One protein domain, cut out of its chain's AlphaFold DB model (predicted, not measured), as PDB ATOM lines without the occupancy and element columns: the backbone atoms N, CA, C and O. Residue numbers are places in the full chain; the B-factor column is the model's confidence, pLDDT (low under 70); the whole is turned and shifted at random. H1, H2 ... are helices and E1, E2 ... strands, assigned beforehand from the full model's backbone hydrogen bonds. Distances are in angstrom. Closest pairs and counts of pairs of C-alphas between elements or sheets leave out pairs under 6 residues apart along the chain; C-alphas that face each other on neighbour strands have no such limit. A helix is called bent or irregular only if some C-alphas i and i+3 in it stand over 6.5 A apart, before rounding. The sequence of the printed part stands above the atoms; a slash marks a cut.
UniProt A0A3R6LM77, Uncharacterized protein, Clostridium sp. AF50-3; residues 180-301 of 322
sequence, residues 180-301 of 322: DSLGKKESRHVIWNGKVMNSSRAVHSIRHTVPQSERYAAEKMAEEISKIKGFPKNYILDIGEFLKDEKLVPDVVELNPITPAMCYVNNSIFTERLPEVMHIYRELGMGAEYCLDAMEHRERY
ATOM      1  N   ASP A 180     153.634 192.164 219.223       89.56
ATOM      2  CA  ASP A 180     152.681 192.178 220.322       89.56
ATOM      3  C   ASP A 180     153.313 192.830 221.560       89.56
ATOM      4  O   ASP A 180     154.369 193.466 221.498       89.56
ATOM      5  N   SER A 181     152.654 192.698 222.710       85.56
ATOM      6  CA  SER A 181     153.148 193.266 223.960       85.56
ATOM      7  C   SER A 181     154.477 192.659 224.429       85.56
ATOM      8  O   SER A 181     155.110 193.254 225.295       85.56
ATOM      9  N   LEU A 182     154.939 191.530 223.885       86.12
ATOM     10  CA  LEU A 182     156.226 190.905 224.215       86.12
ATOM     11  C   LEU A 182     157.296 191.149 223.138       86.12
ATOM     12  O   LEU A 182     158.374 190.565 223.202       86.12
ATOM     13  N   GLY A 183     157.024 192.035 222.175       88.00
ATOM     14  CA  GLY A 183     157.951 192.400 221.108       88.00
ATOM     15  C   GLY A 183     157.604 191.717 219.791       88.00
ATOM     16  O   GLY A 183     156.431 191.548 219.461       88.00
ATOM     17  N   LYS A 184     158.623 191.360 219.005       90.00
ATOM     18  CA  LYS A 184     158.442 190.598 217.762       90.00
ATOM     19  C   LYS A 184     157.780 189.254 218.071       90.00
ATOM     20  O   LYS A 184     158.158 188.595 219.043       90.00
ATOM     21  N   LYS A 185     156.794 188.862 217.264       93.31
ATOM     22  CA  LYS A 185     156.143 187.547 217.298       93.31
ATOM     23  C   LYS A 185     157.073 186.494 216.708       93.31
ATOM     24  O   LYS A 185     156.903 186.037 215.584       93.31
ATOM     25  N   GLU A 186     158.102 186.225 217.495       93.94
ATOM     26  CA  GLU A 186     159.152 185.257 217.258       93.94
ATOM     27  C   GLU A 186     159.240 184.347 218.477       93.94
ATOM     28  O   GLU A 186     159.250 184.821 219.626       93.94
ATOM     29  N   SER A 187     159.304 183.049 218.225       95.38
ATOM     30  CA  SER A 187     159.506 182.038 219.246       95.38
ATOM     31  C   SER A 187     160.568 181.040 218.842       95.38
ATOM     32  O   SER A 187     160.832 180.787 217.672       95.38
ATOM     33  N   ARG A 188     161.177 180.482 219.876       96.38
ATOM     34  CA  ARG A 188     162.217 179.480 219.816       96.38
ATOM     35  C   ARG A 188     161.675 178.161 220.319       96.38
ATOM     36  O   ARG A 188     161.042 178.097 221.378       96.38
ATOM     37  N   HIS A 189     161.979 177.101 219.593       97.19
ATOM     38  CA  HIS A 189     161.522 175.751 219.860       97.19
ATOM     39  C   HIS A 189     162.732 174.831 219.983       97.19
ATOM     40  O   HIS A 189     163.552 174.752 219.071       97.19
ATOM     41  N   VAL A 190     162.846 174.129 221.112       97.12
ATOM     42  CA  VAL A 190     163.879 173.099 221.268       97.12
ATOM     43  C   VAL A 190     163.370 171.835 220.592       97.12
ATOM     44  O   VAL A 190     162.359 171.279 221.031       97.12
ATOM     45  N   ILE A 191     164.043 171.395 219.532       97.50
ATOM     46  CA  ILE A 191     163.754 170.126 218.870       97.50
ATOM     47  C   ILE A 191     164.676 169.068 219.457       97.50
ATOM     48  O   ILE A 191     165.896 169.190 219.394       97.50
ATOM     49  N   TRP A 192     164.081 168.036 220.042       96.00
ATOM     50  CA  TRP A 192     164.788 166.919 220.651       96.00
ATOM     51  C   TRP A 192     164.250 165.613 220.084       96.00
ATOM     52  O   TRP A 192     163.039 165.372 220.104       96.00
ATOM     53  N   ASN A 193     165.134 164.771 219.556       95.44
ATOM     54  CA  ASN A 193     164.770 163.527 218.879       95.44
ATOM     55  C   ASN A 193     163.673 163.718 217.807       95.44
ATOM     56  O   ASN A 193     162.765 162.894 217.673       95.44
ATOM     57  N   GLY A 194     163.755 164.817 217.050       96.06
ATOM     58  CA  GLY A 194     162.826 165.165 215.972       96.06
ATOM     59  C   GLY A 194     161.463 165.688 216.435       96.06
ATOM     60  O   GLY A 194     160.539 165.753 215.629       96.06
ATOM     61  N   LYS A 195     161.300 166.036 217.719       96.94
ATOM     62  CA  LYS A 195     160.040 166.555 218.277       96.94
ATOM     63  C   LYS A 195     160.250 167.868 219.012       96.94
ATOM     64  O   LYS A 195     161.267 168.056 219.673       96.94
ATOM     65  N   VAL A 196     159.250 168.747 218.962       97.50
ATOM     66  CA  VAL A 196     159.220 169.958 219.793       97.50
ATOM     67  C   VAL A 196     159.132 169.542 221.263       97.50
ATOM     68  O   VAL A 196     158.128 168.981 221.697       97.50
ATOM     69  N   MET A 197     160.184 169.811 222.034       95.25
ATOM     70  CA  MET A 197     160.233 169.515 223.467       95.25
ATOM     71  C   MET A 197     159.594 170.636 224.292       95.25
ATOM     72  O   MET A 197     158.828 170.383 225.220       95.25
ATOM     73  N   ASN A 198     159.917 171.888 223.970       94.62
ATOM     74  CA  ASN A 198     159.337 173.073 224.594       94.62
ATOM     75  C   ASN A 198     159.525 174.303 223.704       94.62
ATOM     76  O   ASN A 198     160.150 174.246 222.640       94.62
ATOM     77  N   SER A 199     158.915 175.414 224.104       95.56
ATOM     78  CA  SER A 199     158.888 176.639 223.312       95.56
ATOM     79  C   SER A 199     158.891 177.873 224.208       95.56
ATOM     80  O   SER A 199     158.244 177.885 225.257       95.56
ATOM     81  N   SER A 200     159.568 178.926 223.764       94.62
ATOM     82  CA  SER A 200     159.647 180.208 224.461       94.62
ATOM     83  C   SER A 200     159.591 181.344 223.455       94.62
ATOM     84  O   SER A 200     160.078 181.225 222.337       94.62
ATOM     85  N   ARG A 201     159.066 182.491 223.870       93.06
ATOM     86  CA  ARG A 201     159.425 183.773 223.258       93.06
ATOM     87  C   ARG A 201     160.857 184.118 223.672       93.06
ATOM     88  O   ARG A 201     161.351 183.570 224.663       93.06
ATOM     89  N   ALA A 202     161.501 185.028 222.944       89.50
ATOM     90  CA  ALA A 202     162.862 185.504 223.209       89.50
ATOM     91  C   ALA A 202     162.964 186.367 224.478       89.50
ATOM     92  O   ALA A 202     163.379 187.519 224.439       89.50
ATOM     93  N   VAL A 203     162.536 185.807 225.606       89.31
ATOM     94  CA  VAL A 203     162.261 186.469 226.874       89.31
ATOM     95  C   VAL A 203     163.070 185.812 227.990       89.31
ATOM     96  O   VAL A 203     163.180 184.587 228.032       89.31
ATOM     97  N   HIS A 204     163.599 186.622 228.912       86.75
ATOM     98  CA  HIS A 204     164.500 186.147 229.965       86.75
ATOM     99  C   HIS A 204     163.925 186.014 231.367       86.75
ATOM    100  O   HIS A 204     164.465 185.273 232.181       86.75
ATOM    101  N   SER A 205     162.864 186.749 231.673       87.31
ATOM    102  CA  SER A 205     162.491 186.991 233.070       87.31
ATOM    103  C   SER A 205     161.002 186.899 233.338       87.31
ATOM    104  O   SER A 205     160.603 186.944 234.492       87.31
ATOM    105  N   ILE A 206     160.150 186.765 232.324       90.19
ATOM    106  CA  ILE A 206     158.702 186.812 232.533       90.19
ATOM    107  C   ILE A 206     157.991 185.560 232.039       90.19
ATOM    108  O   ILE A 206     158.252 185.063 230.940       90.19
ATOM    109  N   ARG A 207     157.036 185.090 232.849       87.81
ATOM    110  CA  ARG A 207     156.075 184.060 232.452       87.81
ATOM    111  C   ARG A 207     155.322 184.496 231.198       87.81
ATOM    112  O   ARG A 207     154.689 185.546 231.164       87.81
ATOM    113  N   HIS A 208     155.324 183.641 230.189       91.69
ATOM    114  CA  HIS A 208     154.654 183.916 228.927       91.69
ATOM    115  C   HIS A 208     154.159 182.623 228.281       91.69
ATOM    116  O   HIS A 208     154.496 181.517 228.707       91.69
ATOM    117  N   THR A 209     153.350 182.775 227.239       90.56
ATOM    118  CA  THR A 209     152.914 181.680 226.375       90.56
ATOM    119  C   THR A 209     153.409 181.925 224.957       90.56
ATOM    120  O   THR A 209     153.615 183.066 224.539       90.56
ATOM    121  N   VAL A 210     153.606 180.841 224.209       93.62
ATOM    122  CA  VAL A 210     153.894 180.919 222.777       93.62
ATOM    123  C   VAL A 210     152.570 180.867 222.001       93.62
ATOM    124  O   VAL A 210     151.740 179.985 222.279       93.62
ATOM    125  N   PRO A 211     152.338 181.790 221.048       92.81
ATOM    126  CA  PRO A 211     151.192 181.757 220.143       92.81
ATOM    127  C   PRO A 211     150.939 180.362 219.558       92.81
ATOM    128  O   PRO A 211     151.865 179.632 219.211       92.81
ATOM    129  N   GLN A 212     149.667 179.962 219.479       93.81
ATOM    130  CA  GLN A 212     149.295 178.629 218.988       93.81
ATOM    131  C   GLN A 212     149.712 178.411 217.528       93.81
ATOM    132  O   GLN A 212     150.147 177.322 217.176       93.81
ATOM    133  N   SER A 213     149.610 179.453 216.707       93.94
ATOM    134  CA  SER A 213     150.070 179.501 215.317       93.94
ATOM    135  C   SER A 213     151.556 179.168 215.174       93.94
ATOM    136  O   SER A 213     151.913 178.353 214.329       93.94
ATOM    137  N   GLU A 214     152.410 179.756 216.015       95.44
ATOM    138  CA  GLU A 214     153.853 179.491 216.024       95.44
ATOM    139  C   GLU A 214     154.151 178.059 216.495       95.44
ATOM    140  O   GLU A 214     154.902 177.344 215.841       95.44
ATOM    141  N   ARG A 215     153.484 177.586 217.561       96.19
ATOM    142  CA  ARG A 215     153.623 176.195 218.041       96.19
ATOM    143  C   ARG A 215     153.229 175.163 216.986       96.19
ATOM    144  O   ARG A 215     153.989 174.234 216.743       96.19
ATOM    145  N   TYR A 216     152.080 175.349 216.340       96.69
ATOM    146  CA  TYR A 216     151.614 174.448 215.285       96.69
ATOM    147  C   TYR A 216     152.565 174.446 214.080       96.69
ATOM    148  O   TYR A 216     152.870 173.391 213.528       96.69
ATOM    149  N   ALA A 217     153.068 175.621 213.687       96.75
ATOM    150  CA  ALA A 217     154.052 175.723 212.616       96.75
ATOM    151  C   ALA A 217     155.358 174.996 212.971       96.75
ATOM    152  O   ALA A 217     155.869 174.250 212.140       96.75
ATOM    153  N   ALA A 218     155.854 175.151 214.202       97.69
ATOM    154  CA  ALA A 218     157.049 174.463 214.675       97.69
ATOM    155  C   ALA A 218     156.880 172.938 214.707       97.69
ATOM    156  O   ALA A 218     157.770 172.222 214.258       97.69
ATOM    157  N   GLU A 219     155.741 172.432 215.194       98.00
ATOM    158  CA  GLU A 219     155.436 170.995 215.196       98.00
ATOM    159  C   GLU A 219     155.413 170.427 213.775       98.00
ATOM    160  O   GLU A 219     156.068 169.421 213.502       98.00
ATOM    161  N   LYS A 220     154.721 171.110 212.854       96.75
ATOM    162  CA  LYS A 220     154.644 170.701 211.451       96.75
ATOM    163  C   LYS A 220     156.021 170.699 210.778       96.75
ATOM    164  O   LYS A 220     156.368 169.731 210.107       96.75
ATOM    165  N   MET A 221     156.816 171.753 210.970       96.50
ATOM    166  CA  MET A 221     158.164 171.834 210.397       96.50
ATOM    167  C   MET A 221     159.102 170.787 210.996       96.50
ATOM    168  O   MET A 221     159.852 170.161 210.256       96.50
ATOM    169  N   ALA A 222     159.052 170.553 212.311       97.56
ATOM    170  CA  ALA A 222     159.832 169.490 212.940       97.56
ATOM    171  C   ALA A 222     159.470 168.112 212.361       97.56
ATOM    172  O   ALA A 222     160.361 167.316 212.072       97.56
ATOM    173  N   GLU A 223     158.181 167.850 212.114       96.81
ATOM    174  CA  GLU A 223     157.732 166.623 211.454       96.81
ATOM    175  C   GLU A 223     158.277 166.506 210.021       96.81
ATOM    176  O   GLU A 223     158.781 165.448 209.640       96.81
ATOM    177  N   GLU A 224     158.209 167.574 209.223       95.88
ATOM    178  CA  GLU A 224     158.734 167.603 207.852       95.88
ATOM    179  C   GLU A 224     160.256 167.395 207.818       95.88
ATOM    180  O   GLU A 224     160.737 166.522 207.093       95.88
ATOM    181  N   ILE A 225     161.007 168.105 208.664       96.88
ATOM    182  CA  ILE A 225     162.465 167.971 208.782       96.88
ATOM    183  C   ILE A 225     162.852 166.561 209.248       96.88
ATOM    184  O   ILE A 225     163.803 165.984 208.728       96.88
ATOM    185  N   SER A 226     162.090 165.952 210.165       96.00
ATOM    186  CA  SER A 226     162.374 164.594 210.662       96.00
ATOM    187  C   SER A 226     162.328 163.509 209.577       96.00
ATOM    188  O   SER A 226     162.894 162.429 209.758       96.00
ATOM    189  N   LYS A 227     161.671 163.788 208.441       95.19
ATOM    190  CA  LYS A 227     161.591 162.894 207.275       95.19
ATOM    191  C   LYS A 227     162.832 162.998 206.378       95.19
ATOM    192  O   LYS A 227     163.031 162.134 205.522       95.19
ATOM    193  N   ILE A 228     163.672 164.018 206.562       95.38
ATOM    194  CA  ILE A 228     164.889 164.235 205.776       95.38
ATOM    195  C   ILE A 228     165.979 163.286 206.280       95.38
ATOM    196  O   ILE A 228     166.465 163.378 207.408       95.38
ATOM    197  N   LYS A 229     166.370 162.334 205.430       93.81
ATOM    198  CA  LYS A 229     167.367 161.319 205.779       93.81
ATOM    199  C   LYS A 229     168.723 161.970 206.062       93.81
ATOM    200  O   LYS A 229     169.281 162.630 205.196       93.81
ATOM    201  N   GLY A 230     169.278 161.692 207.241       92.81
ATOM    202  CA  GLY A 230     170.616 162.143 207.638       92.81
ATOM    203  C   GLY A 230     170.661 163.520 208.299       92.81
ATOM    204  O   GLY A 230     171.698 163.857 208.866       92.81
ATOM    205  N   PHE A 231     169.551 164.269 208.300       97.00
ATOM    206  CA  PHE A 231     169.488 165.542 209.009       97.00
ATOM    207  C   PHE A 231     169.504 165.324 210.538       97.00
ATOM    208  O   PHE A 231     168.901 164.354 211.020       97.00
ATOM    209  N   PRO A 232     170.167 166.199 211.318       97.06
ATOM    210  CA  PRO A 232     170.226 166.080 212.772       97.06
ATOM    211  C   PRO A 232     168.845 166.093 213.427       97.06
ATOM    212  O   PRO A 232     167.946 166.834 213.037       97.06
ATOM    213  N   LYS A 233     168.673 165.283 214.474       96.12
ATOM    214  CA  LYS A 233     167.399 165.183 215.211       96.12
ATOM    215  C   LYS A 233     167.275 166.175 216.366       96.12
ATOM    216  O   LYS A 233     166.198 166.278 216.954       96.12
ATOM    217  N   ASN A 234     168.369 166.849 216.701       96.69
ATOM    218  CA  ASN A 234     168.481 167.768 217.821       96.69
ATOM    219  C   ASN A 234     168.961 169.110 217.271       96.69
ATOM    220  O   ASN A 234     170.019 169.163 216.653       96.69
ATOM    221  N   TYR A 235     168.152 170.152 217.427       97.38
ATOM    222  CA  TYR A 235     168.449 171.510 216.977       97.38
ATOM    223  C   TYR A 235     167.456 172.490 217.612       97.38
ATOM    224  O   TYR A 235     166.474 172.107 218.251       97.38
ATOM    225  N   ILE A 236     167.697 173.776 217.422       97.19
ATOM    226  CA  ILE A 236     166.777 174.850 217.760       97.19
ATOM    227  C   ILE A 236     166.099 175.344 216.491       97.19
ATOM    228  O   ILE A 236     166.767 175.613 215.497       97.19
ATOM    229  N   LEU A 237     164.777 175.476 216.537       97.69
ATOM    230  CA  LEU A 237     163.963 176.039 215.467       97.69
ATOM    231  C   LEU A 237     163.371 177.366 215.931       97.69
ATOM    232  O   LEU A 237     162.606 177.388 216.894       97.69
ATOM    233  N   ASP A 238     163.694 178.448 215.234       96.31
ATOM    234  CA  ASP A 238     163.109 179.763 215.467       96.31
ATOM    235  C   ASP A 238     162.010 180.026 214.418       96.31
ATOM    236  O   ASP A 238     162.242 179.911 213.211       96.31
ATOM    237  N   ILE A 239     160.795 180.351 214.872       97.44
ATOM    238  CA  ILE A 239     159.607 180.632 214.048       97.44
ATOM    239  C   ILE A 239     159.167 182.077 214.258       97.44
ATOM    240  O   ILE A 239     159.062 182.545 215.390       97.44
ATOM    241  N   GLY A 240     158.839 182.763 213.164       95.69
ATOM    242  CA  GLY A 240     158.317 184.126 213.175       95.69
ATOM    243  C   GLY A 240     156.964 184.232 212.481       95.69
ATOM    244  O   GLY A 240     156.707 183.542 211.496       95.69
ATOM    245  N   GLU A 241     156.094 185.121 212.963       95.56
ATOM    246  CA  GLU A 241     154.879 185.518 212.245       95.56
ATOM    247  C   GLU A 241     155.122 186.746 211.369       95.56
ATOM    248  O   GLU A 241     155.153 187.883 211.851       95.56
ATOM    249  N   PHE A 242     155.235 186.518 210.065       95.06
ATOM    250  CA  PHE A 242     155.448 187.562 209.071       95.06
ATOM    251  C   PHE A 242     154.126 188.097 208.516       95.06
ATOM    252  O   PHE A 242     153.157 187.352 208.366       95.06
ATOM    253  N   LEU A 243     154.088 189.390 208.198       93.50
ATOM    254  CA  LEU A 243     153.008 190.038 207.460       93.50
ATOM    255  C   LEU A 243     153.317 189.968 205.961       93.50
ATOM    256  O   LEU A 243     154.301 190.549 205.505       93.50
ATOM    257  N   LYS A 244     152.469 189.273 205.202       89.62
ATOM    258  CA  LYS A 244     152.535 189.186 203.737       89.62
ATOM    259  C   LYS A 244     151.139 189.368 203.161       89.62
ATOM    260  O   LYS A 244     150.241 188.615 203.531       89.62
ATOM    261  N   ASP A 245     150.951 190.367 202.300       87.44
ATOM    262  CA  ASP A 245     149.650 190.702 201.696       87.44
ATOM    263  C   ASP A 245     148.522 190.796 202.743       87.44
ATOM    264  O   ASP A 245     147.474 190.164 202.622       87.44
ATOM    265  N   GLU A 246     148.798 191.512 203.842       86.12
ATOM    266  CA  GLU A 246     147.920 191.678 205.018       86.12
ATOM    267  C   GLU A 246     147.589 190.386 205.797       86.12
ATOM    268  O   GLU A 246     146.868 190.417 206.798       86.12
ATOM    269  N   LYS A 247     148.156 189.240 205.406       91.00
ATOM    270  CA  LYS A 247     147.986 187.951 206.082       91.00
ATOM    271  C   LYS A 247     149.179 187.629 206.970       91.00
ATOM    272  O   LYS A 247     150.322 187.955 206.663       91.00
ATOM    273  N   LEU A 248     148.897 186.935 208.071       91.94
ATOM    274  CA  LEU A 248     149.929 186.407 208.958       91.94
ATOM    275  C   LEU A 248     150.394 185.043 208.483       91.94
ATOM    276  O   LEU A 248     149.599 184.113 208.342       91.94
ATOM    277  N   VAL A 249     151.699 184.932 208.280       93.44
ATOM    278  CA  VAL A 249     152.351 183.730 207.783       93.44
ATOM    279  C   VAL A 249     153.428 183.318 208.784       93.44
ATOM    280  O   VAL A 249     154.501 183.917 208.800       93.44
ATOM    281  N   PRO A 250     153.166 182.298 209.626       95.50
ATOM    282  CA  PRO A 250     154.215 181.644 210.394       95.50
ATOM    283  C   PRO A 250     155.213 180.989 209.438       95.50
ATOM    284  O   PRO A 250     154.797 180.223 208.554       95.50
ATOM    285  N   ASP A 251     156.492 181.298 209.601       95.94
ATOM    286  CA  ASP A 251     157.578 180.791 208.763       95.94
ATOM    287  C   ASP A 251     158.874 180.652 209.572       95.94
ATOM    288  O   ASP A 251     159.022 181.264 210.635       95.94
ATOM    289  N   VAL A 252     159.809 179.843 209.074       95.62
ATOM    290  CA  VAL A 252     161.116 179.657 209.713       95.62
ATOM    291  C   VAL A 252     161.920 180.954 209.664       95.62
ATOM    292  O   VAL A 252     162.002 181.617 208.628       95.62
ATOM    293  N   VAL A 253     162.508 181.326 210.797       94.12
ATOM    294  CA  VAL A 253     163.477 182.423 210.917       94.12
ATOM    295  C   VAL A 253     164.885 181.863 210.787       94.12
ATOM    296  O   VAL A 253     165.688 182.386 210.013       94.12
ATOM    297  N   GLU A 254     165.175 180.801 211.538       93.75
ATOM    298  CA  GLU A 254     166.492 180.182 211.599       93.75
ATOM    299  C   GLU A 254     166.423 178.776 212.208       93.75
ATOM    300  O   GLU A 254     165.584 178.492 213.066       93.75
ATOM    301  N   LEU A 255     167.347 177.914 211.783       95.81
ATOM    302  CA  LEU A 255     167.738 176.719 212.519       95.81
ATOM    303  C   LEU A 255     169.110 176.962 213.159       95.81
ATOM    304  O   LEU A 255     170.043 177.398 212.487       95.81
ATOM    305  N   ASN A 256     169.219 176.696 214.456       95.00
ATOM    306  CA  ASN A 256     170.415 176.931 215.262       95.00
ATOM    307  C   ASN A 256     170.865 175.612 215.914       95.00
ATOM    308  O   ASN A 256     170.006 174.848 216.361       95.00
ATOM    309  N   PRO A 257     172.172 175.317 216.021       95.94
ATOM    310  CA  PRO A 257     172.603 174.161 216.796       95.94
ATOM    311  C   PRO A 257     172.234 174.333 218.270       95.94
ATOM    312  O   PRO A 257     172.245 175.457 218.781       95.94
ATOM    313  N   ILE A 258     171.904 173.241 218.965       95.12
ATOM    314  CA  ILE A 258     171.558 173.308 220.389       95.12
ATOM    315  C   ILE A 258     172.758 173.836 221.152       95.12
ATOM    316  O   ILE A 258     172.598 174.798 221.892       95.12
ATOM    317  N   THR A 259     173.945 173.276 220.928       95.31
ATOM    318  CA  THR A 259     175.191 173.504 221.667       95.31
ATOM    319  C   THR A 259     175.451 174.972 222.051       95.31
ATOM    320  O   THR A 259     175.572 175.238 223.252       95.31
ATOM    321  N   PRO A 260     175.454 175.938 221.107       93.25
ATOM    322  CA  PRO A 260     175.630 177.355 221.405       93.25
ATOM    323  C   PRO A 260     174.348 178.164 221.529       93.25
ATOM    324  O   PRO A 260     174.401 179.373 221.780       93.25
ATOM    325  N   ALA A 261     173.186 177.543 221.343       90.56
ATOM    326  CA  ALA A 261     171.938 178.256 221.475       90.56
ATOM    327  C   ALA A 261     171.703 178.660 222.926       90.56
ATOM    328  O   ALA A 261     171.643 177.837 223.838       90.56
ATOM    329  N   MET A 262     171.490 179.952 223.126       86.81
ATOM    330  CA  MET A 262     171.005 180.467 224.391       86.81
ATOM    331  C   MET A 262     169.592 179.940 224.657       86.81
ATOM    332  O   MET A 262     168.699 180.069 223.810       86.81
ATOM    333  N   CYS A 263     169.392 179.379 225.845       86.06
ATOM    334  CA  CYS A 263     168.068 179.047 226.342       86.06
ATOM    335  C   CYS A 263     167.350 180.336 226.748       86.06
ATOM    336  O   CYS A 263     167.937 181.234 227.349       86.06
ATOM    337  N   TYR A 264     166.078 180.443 226.383       91.19
ATOM    338  CA  TYR A 264     165.175 181.450 226.928       91.19
ATOM    339  C   TYR A 264     164.429 180.887 228.127       91.19
ATOM    340  O   TYR A 264     164.461 179.683 228.377       91.19
ATOM    341  N   VAL A 265     163.711 181.746 228.847       90.50
ATOM    342  CA  VAL A 265     163.169 181.391 230.160       90.50
ATOM    343  C   VAL A 265     162.197 180.202 230.137       90.50
ATOM    344  O   VAL A 265     162.058 179.548 231.160       90.50
ATOM    345  N   ASN A 266     161.582 179.851 228.995       91.38
ATOM    346  CA  ASN A 266     160.774 178.627 228.845       91.38
ATOM    347  C   ASN A 266     161.442 177.523 227.989       91.38
ATOM    348  O   ASN A 266     160.860 176.449 227.823       91.38
ATOM    349  N   ASN A 267     162.636 177.755 227.432       89.06
ATOM    350  CA  ASN A 267     163.344 176.805 226.568       89.06
ATOM    351  C   ASN A 267     164.370 175.968 227.331       89.06
ATOM    352  O   ASN A 267     165.572 176.149 227.158       89.06
ATOM    353  N   SER A 268     163.906 175.044 228.165       91.38
ATOM    354  CA  SER A 268     164.823 174.167 228.893       91.38
ATOM    355  C   SER A 268     165.422 173.094 227.985       91.38
ATOM    356  O   SER A 268     164.711 172.458 227.215       91.38
ATOM    357  N   ILE A 269     166.713 172.826 228.107       91.75
ATOM    358  CA  ILE A 269     167.358 171.649 227.488       91.75
ATOM    359  C   ILE A 269     167.363 170.426 228.421       91.75
ATOM    360  O   ILE A 269     167.880 169.363 228.074       91.75
ATOM    361  N   PHE A 270     166.814 170.579 229.626       92.75
ATOM    362  CA  PHE A 270     166.739 169.526 230.626       92.75
ATOM    363  C   PHE A 270     165.400 168.801 230.526       92.75
ATOM    364  O   PHE A 270     164.329 169.396 230.666       92.75
ATOM    365  N   THR A 271     165.460 167.492 230.291       82.62
ATOM    366  CA  THR A 271     164.280 166.618 230.315       82.62
ATOM    367  C   THR A 271     163.898 166.230 231.740       82.62
ATOM    368  O   THR A 271     162.722 166.027 232.040       82.62
ATOM    369  N   GLU A 272     164.889 166.139 232.625       90.50
ATOM    370  CA  GLU A 272     164.707 165.817 234.035       90.50
ATOM    371  C   GLU A 272     164.415 167.073 234.854       90.50
ATOM    372  O   GLU A 272     164.955 168.150 234.595       90.50
ATOM    373  N   ARG A 273     163.543 166.931 235.859       92.31
ATOM    374  CA  ARG A 273     163.164 168.019 236.762       92.31
ATOM    375  C   ARG A 273     163.405 167.627 238.208       92.31
ATOM    376  O   ARG A 273     162.811 166.669 238.698       92.31
ATOM    377  N   LEU A 274     164.213 168.419 238.902       94.94
ATOM    378  CA  LEU A 274     164.405 168.304 240.345       94.94
ATOM    379  C   LEU A 274     163.070 168.499 241.097       94.94
ATOM    380  O   LEU A 274     162.354 169.468 240.826       94.94
ATOM    381  N   PRO A 275     162.728 167.648 242.082       95.25
ATOM    382  CA  PRO A 275     161.484 167.785 242.843       95.25
ATOM    383  C   PRO A 275     161.324 169.150 243.530       95.25
ATOM    384  O   PRO A 275     160.227 169.708 243.558       95.25
ATOM    385  N   GLU A 276     162.422 169.718 244.033       95.50
ATOM    386  CA  GLU A 276     162.441 170.996 244.756       95.50
ATOM    387  C   GLU A 276     161.995 172.190 243.897       95.50
ATOM    388  O   GLU A 276     161.312 173.082 244.403       95.50
ATOM    389  N   VAL A 277     162.245 172.168 242.581       95.69
ATOM    390  CA  VAL A 277     161.863 173.278 241.687       95.69
ATOM    391  C   VAL A 277     160.405 173.206 241.219       95.69
ATOM    392  O   VAL A 277     159.899 174.148 240.608       95.69
ATOM    393  N   MET A 278     159.684 172.114 241.504       95.06
ATOM    394  CA  MET A 278     158.351 171.868 240.936       95.06
ATOM    395  C   MET A 278     157.290 172.877 241.386       95.06
ATOM    396  O   MET A 278     156.362 173.169 240.628       95.06
ATOM    397  N   HIS A 279     157.411 173.417 242.600       94.00
ATOM    398  CA  HIS A 279     156.494 174.446 243.090       94.00
ATOM    399  C   HIS A 279     156.659 175.759 242.303       94.00
ATOM    400  O   HIS A 279     155.662 176.322 241.847       94.00
ATOM    401  N   ILE A 280     157.904 176.173 242.037       93.75
ATOM    402  CA  ILE A 280     158.221 177.338 241.199       93.75
ATOM    403  C   ILE A 280     157.828 177.090 239.746       93.75
ATOM    404  O   ILE A 280     157.227 177.960 239.123       93.75
ATOM    405  N   TYR A 281     158.074 175.892 239.212       92.25
ATOM    406  CA  TYR A 281     157.662 175.535 237.854       92.25
ATOM    407  C   TYR A 281     156.155 175.719 237.639       92.25
ATOM    408  O   TYR A 281     155.736 176.333 236.660       92.25
ATOM    409  N   ARG A 282     155.315 175.240 238.568       91.50
ATOM    410  CA  ARG A 282     153.850 175.421 238.487       91.50
ATOM    411  C   ARG A 282     153.442 176.892 238.572       91.50
ATOM    412  O   ARG A 282     152.438 177.297 237.989       91.50
ATOM    413  N   GLU A 283     154.216 177.682 239.303       90.25
ATOM    414  CA  GLU A 283     153.965 179.097 239.520       90.25
ATOM    415  C   GLU A 283     154.366 179.968 238.313       90.25
ATOM    416  O   GLU A 283     153.575 180.802 237.856       90.25
ATOM    417  N   LEU A 284     155.583 179.784 237.802       89.25
ATOM    418  CA  LEU A 284     156.208 180.639 236.790       89.25
ATOM    419  C   LEU A 284     156.137 180.056 235.373       89.25
ATOM    420  O   LEU A 284     156.173 180.818 234.414       89.25
ATOM    421  N   GLY A 285     155.986 178.738 235.220       88.44
ATOM    422  CA  GLY A 285     155.924 178.071 233.913       88.44
ATOM    423  C   GLY A 285     157.230 178.129 233.115       88.44
ATOM    424  O   GLY A 285     157.181 178.082 231.890       88.44
ATOM    425  N   MET A 286     158.362 178.275 233.806       92.25
ATOM    426  CA  MET A 286     159.694 178.461 233.226       92.25
ATOM    427  C   MET A 286     160.446 177.131 233.073       92.25
ATOM    428  O   MET A 286     160.027 176.094 233.587       92.25
ATOM    429  N   GLY A 287     161.580 177.163 232.378       93.12
ATOM    430  CA  GLY A 287     162.553 176.079 232.324       93.12
ATOM    431  C   GLY A 287     163.080 175.730 233.713       93.12
ATOM    432  O   GLY A 287     163.073 176.558 234.629       93.12
ATOM    433  N   ALA A 288     163.490 174.480 233.894       93.88
ATOM    434  CA  ALA A 288     163.796 173.948 235.215       93.88
ATOM    435  C   ALA A 288     165.036 174.613 235.842       93.88
ATOM    436  O   ALA A 288     165.051 174.873 237.045       93.88
ATOM    437  N   GLU A 289     166.012 174.977 235.014       95.31
ATOM    438  CA  GLU A 289     167.209 175.727 235.384       95.31
ATOM    439  C   GLU A 289     166.889 177.138 235.895       95.31
ATOM    440  O   GLU A 289     167.430 177.567 236.912       95.31
ATOM    441  N   TYR A 290     165.924 177.820 235.276       95.25
ATOM    442  CA  TYR A 290     165.451 179.130 235.728       95.25
ATOM    443  C   TYR A 290     164.578 179.026 236.972       95.25
ATOM    444  O   TYR A 290     164.577 179.929 237.801       95.25
ATOM    445  N   CYS A 291     163.850 177.918 237.136       95.19
ATOM    446  CA  CYS A 291     163.122 177.663 238.373       95.19
ATOM    447  C   CYS A 291     164.082 177.460 239.550       95.19
ATOM    448  O   CYS A 291     163.760 177.910 240.643       95.19
ATOM    449  N   LEU A 292     165.240 176.824 239.335       96.00
ATOM    450  CA  LEU A 292     166.286 176.725 240.355       96.00
ATOM    451  C   LEU A 292     166.872 178.106 240.678       96.00
ATOM    452  O   LEU A 292     166.913 178.467 241.848       96.00
ATOM    453  N   ASP A 293     167.245 178.904 239.668       95.81
ATOM    454  CA  ASP A 293     167.754 180.272 239.896       95.81
ATOM    455  C   ASP A 293     166.729 181.136 240.652       95.81
ATOM    456  O   ASP A 293     167.072 181.836 241.599       95.81
ATOM    457  N   ALA A 294     165.441 181.013 240.321       95.50
ATOM    458  CA  ALA A 294     164.355 181.733 240.981       95.50
ATOM    459  C   ALA A 294     164.121 181.338 242.453       95.50
ATOM    460  O   ALA A 294     163.436 182.079 243.162       95.50
ATOM    461  N   MET A 295     164.653 180.200 242.924       94.56
ATOM    462  CA  MET A 295     164.623 179.859 244.354       94.56
ATOM    463  C   MET A 295     165.474 180.833 245.176       94.56
ATOM    464  O   MET A 295     165.099 181.158 246.301       94.56
ATOM    465  N   GLU A 296     166.578 181.319 244.604       93.25
ATOM    466  CA  GLU A 296     167.533 182.225 245.259       93.25
ATOM    467  C   GLU A 296     167.377 183.678 244.788       93.25
ATOM    468  O   GLU A 296     167.596 184.609 245.559       93.25
ATOM    469  N   HIS A 297     166.943 183.874 243.542       94.12
ATOM    470  CA  HIS A 297     166.920 185.165 242.851       94.12
ATOM    471  C   HIS A 297     165.546 185.496 242.266       94.12
ATOM    472  O   HIS A 297     165.387 185.840 241.089       94.12
ATOM    473  N   ARG A 298     164.505 185.363 243.090       91.00
ATOM    474  CA  ARG A 298     163.109 185.551 242.669       91.00
ATOM    475  C   ARG A 298     162.845 186.925 242.051       91.00
ATOM    476  O   ARG A 298     161.982 187.048 241.189       91.00
ATOM    477  N   GLU A 299     163.585 187.949 242.462       90.81
ATOM    478  CA  GLU A 299     163.505 189.315 241.943       90.81
ATOM    479  C   GLU A 299     163.827 189.430 240.448       90.81
ATOM    480  O   GLU A 299     163.350 190.359 239.794       90.81
ATOM    481  N   ARG A 300     164.582 188.475 239.888       90.06
ATOM    482  CA  ARG A 300     164.893 188.420 238.452       90.06
ATOM    483  C   ARG A 300     163.700 187.979 237.610       90.06
ATOM    484  O   ARG A 300     163.736 188.151 236.394       90.06
ATOM    485  N   TYR A 301     162.663 187.419 238.237       91.38
ATOM    486  CA  TYR A 301     161.570 186.744 237.552       91.38
ATOM    487  C   TYR A 301     160.206 187.334 237.910       91.38
ATOM    488  O   TYR A 301     159.809 187.435 239.069       91.38
TER     489      TYR A 301
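What this domain is: This is residues 180 to 301 of the 322 residues of an uncharacterized protein of Clostridium sp. AF50-3 (UniProt A0A3R6LM77). A strongly twisted four-stranded sheet curls round one helix, H1, and a smaller lobe of two short crossed helices, H2 and H3, lies away from it at one end of the longest axis. The long link of residues 257 to 274 joins the two lobes. The printed part has 122 residues, with E1 E2 H1 E3 E4 H2 H3 along it; the class is mixed, and the sheet, in the order E2 E1 E3 E4, is antiparallel. The whole is compact, with a radius of gyration of the C-alphas of 15.1 A and spans of 45 by 37 by 22 A.

How they stand to each other: Start at E1, residues 186 to 192, and E2, residues 195 to 201, a hairpin with N 188 and O 200 at 2.8 A. Next, H1, residues 212 to 226, is on the sheet, making two layers, helix on one face; its closest C-alphas to E2 are Glu 219 and Val 196, 6.0 A apart. E3, residues 235 to 244, neighbours E1, with N 189 and O 237 at 2.8 A; E2, H1 and E3 form a split strand-helix-strand unit, two strands running the same way with E1 between them, and its crossover is left-handed. E4, residues 247 to 256, makes a hairpin with E3, N 238 and O 254 at 2.9 A. H2, residues 275 to 284, and H3, residues 288 to 296, touch about perpendicular, at 90 degrees; their closest C-alphas, Val 277 and Cys 291, are 5.6 A apart. Both are apart from H1. H2 is irregular, C-alphas 276 and 279 being 7.1 A apart. Each O i to N i+4 pair in H1 is within hydrogen-bond range, against 4 of 6 in H2 and 4 of 5 in H3.

Where its parts are: Find C-alpha 186 at (159.152, 185.257, 217.258), where E1 begins its 19.5 A; E2 spans 17.9 A, H1 20.9 A, E3 27.2 A, E4 26.6 A and H2 15.2 A. H3 runs 13.5 A to C-alpha 296 at (167.533, 182.225, 245.259).

The domain as a whole: Look for the two C-alphas farthest apart at Asp 245 and Glu 276, 49.1 A. The printed part has no cut, the link from E4 to H2 is long, and no printed residue is under 70 in pLDDT.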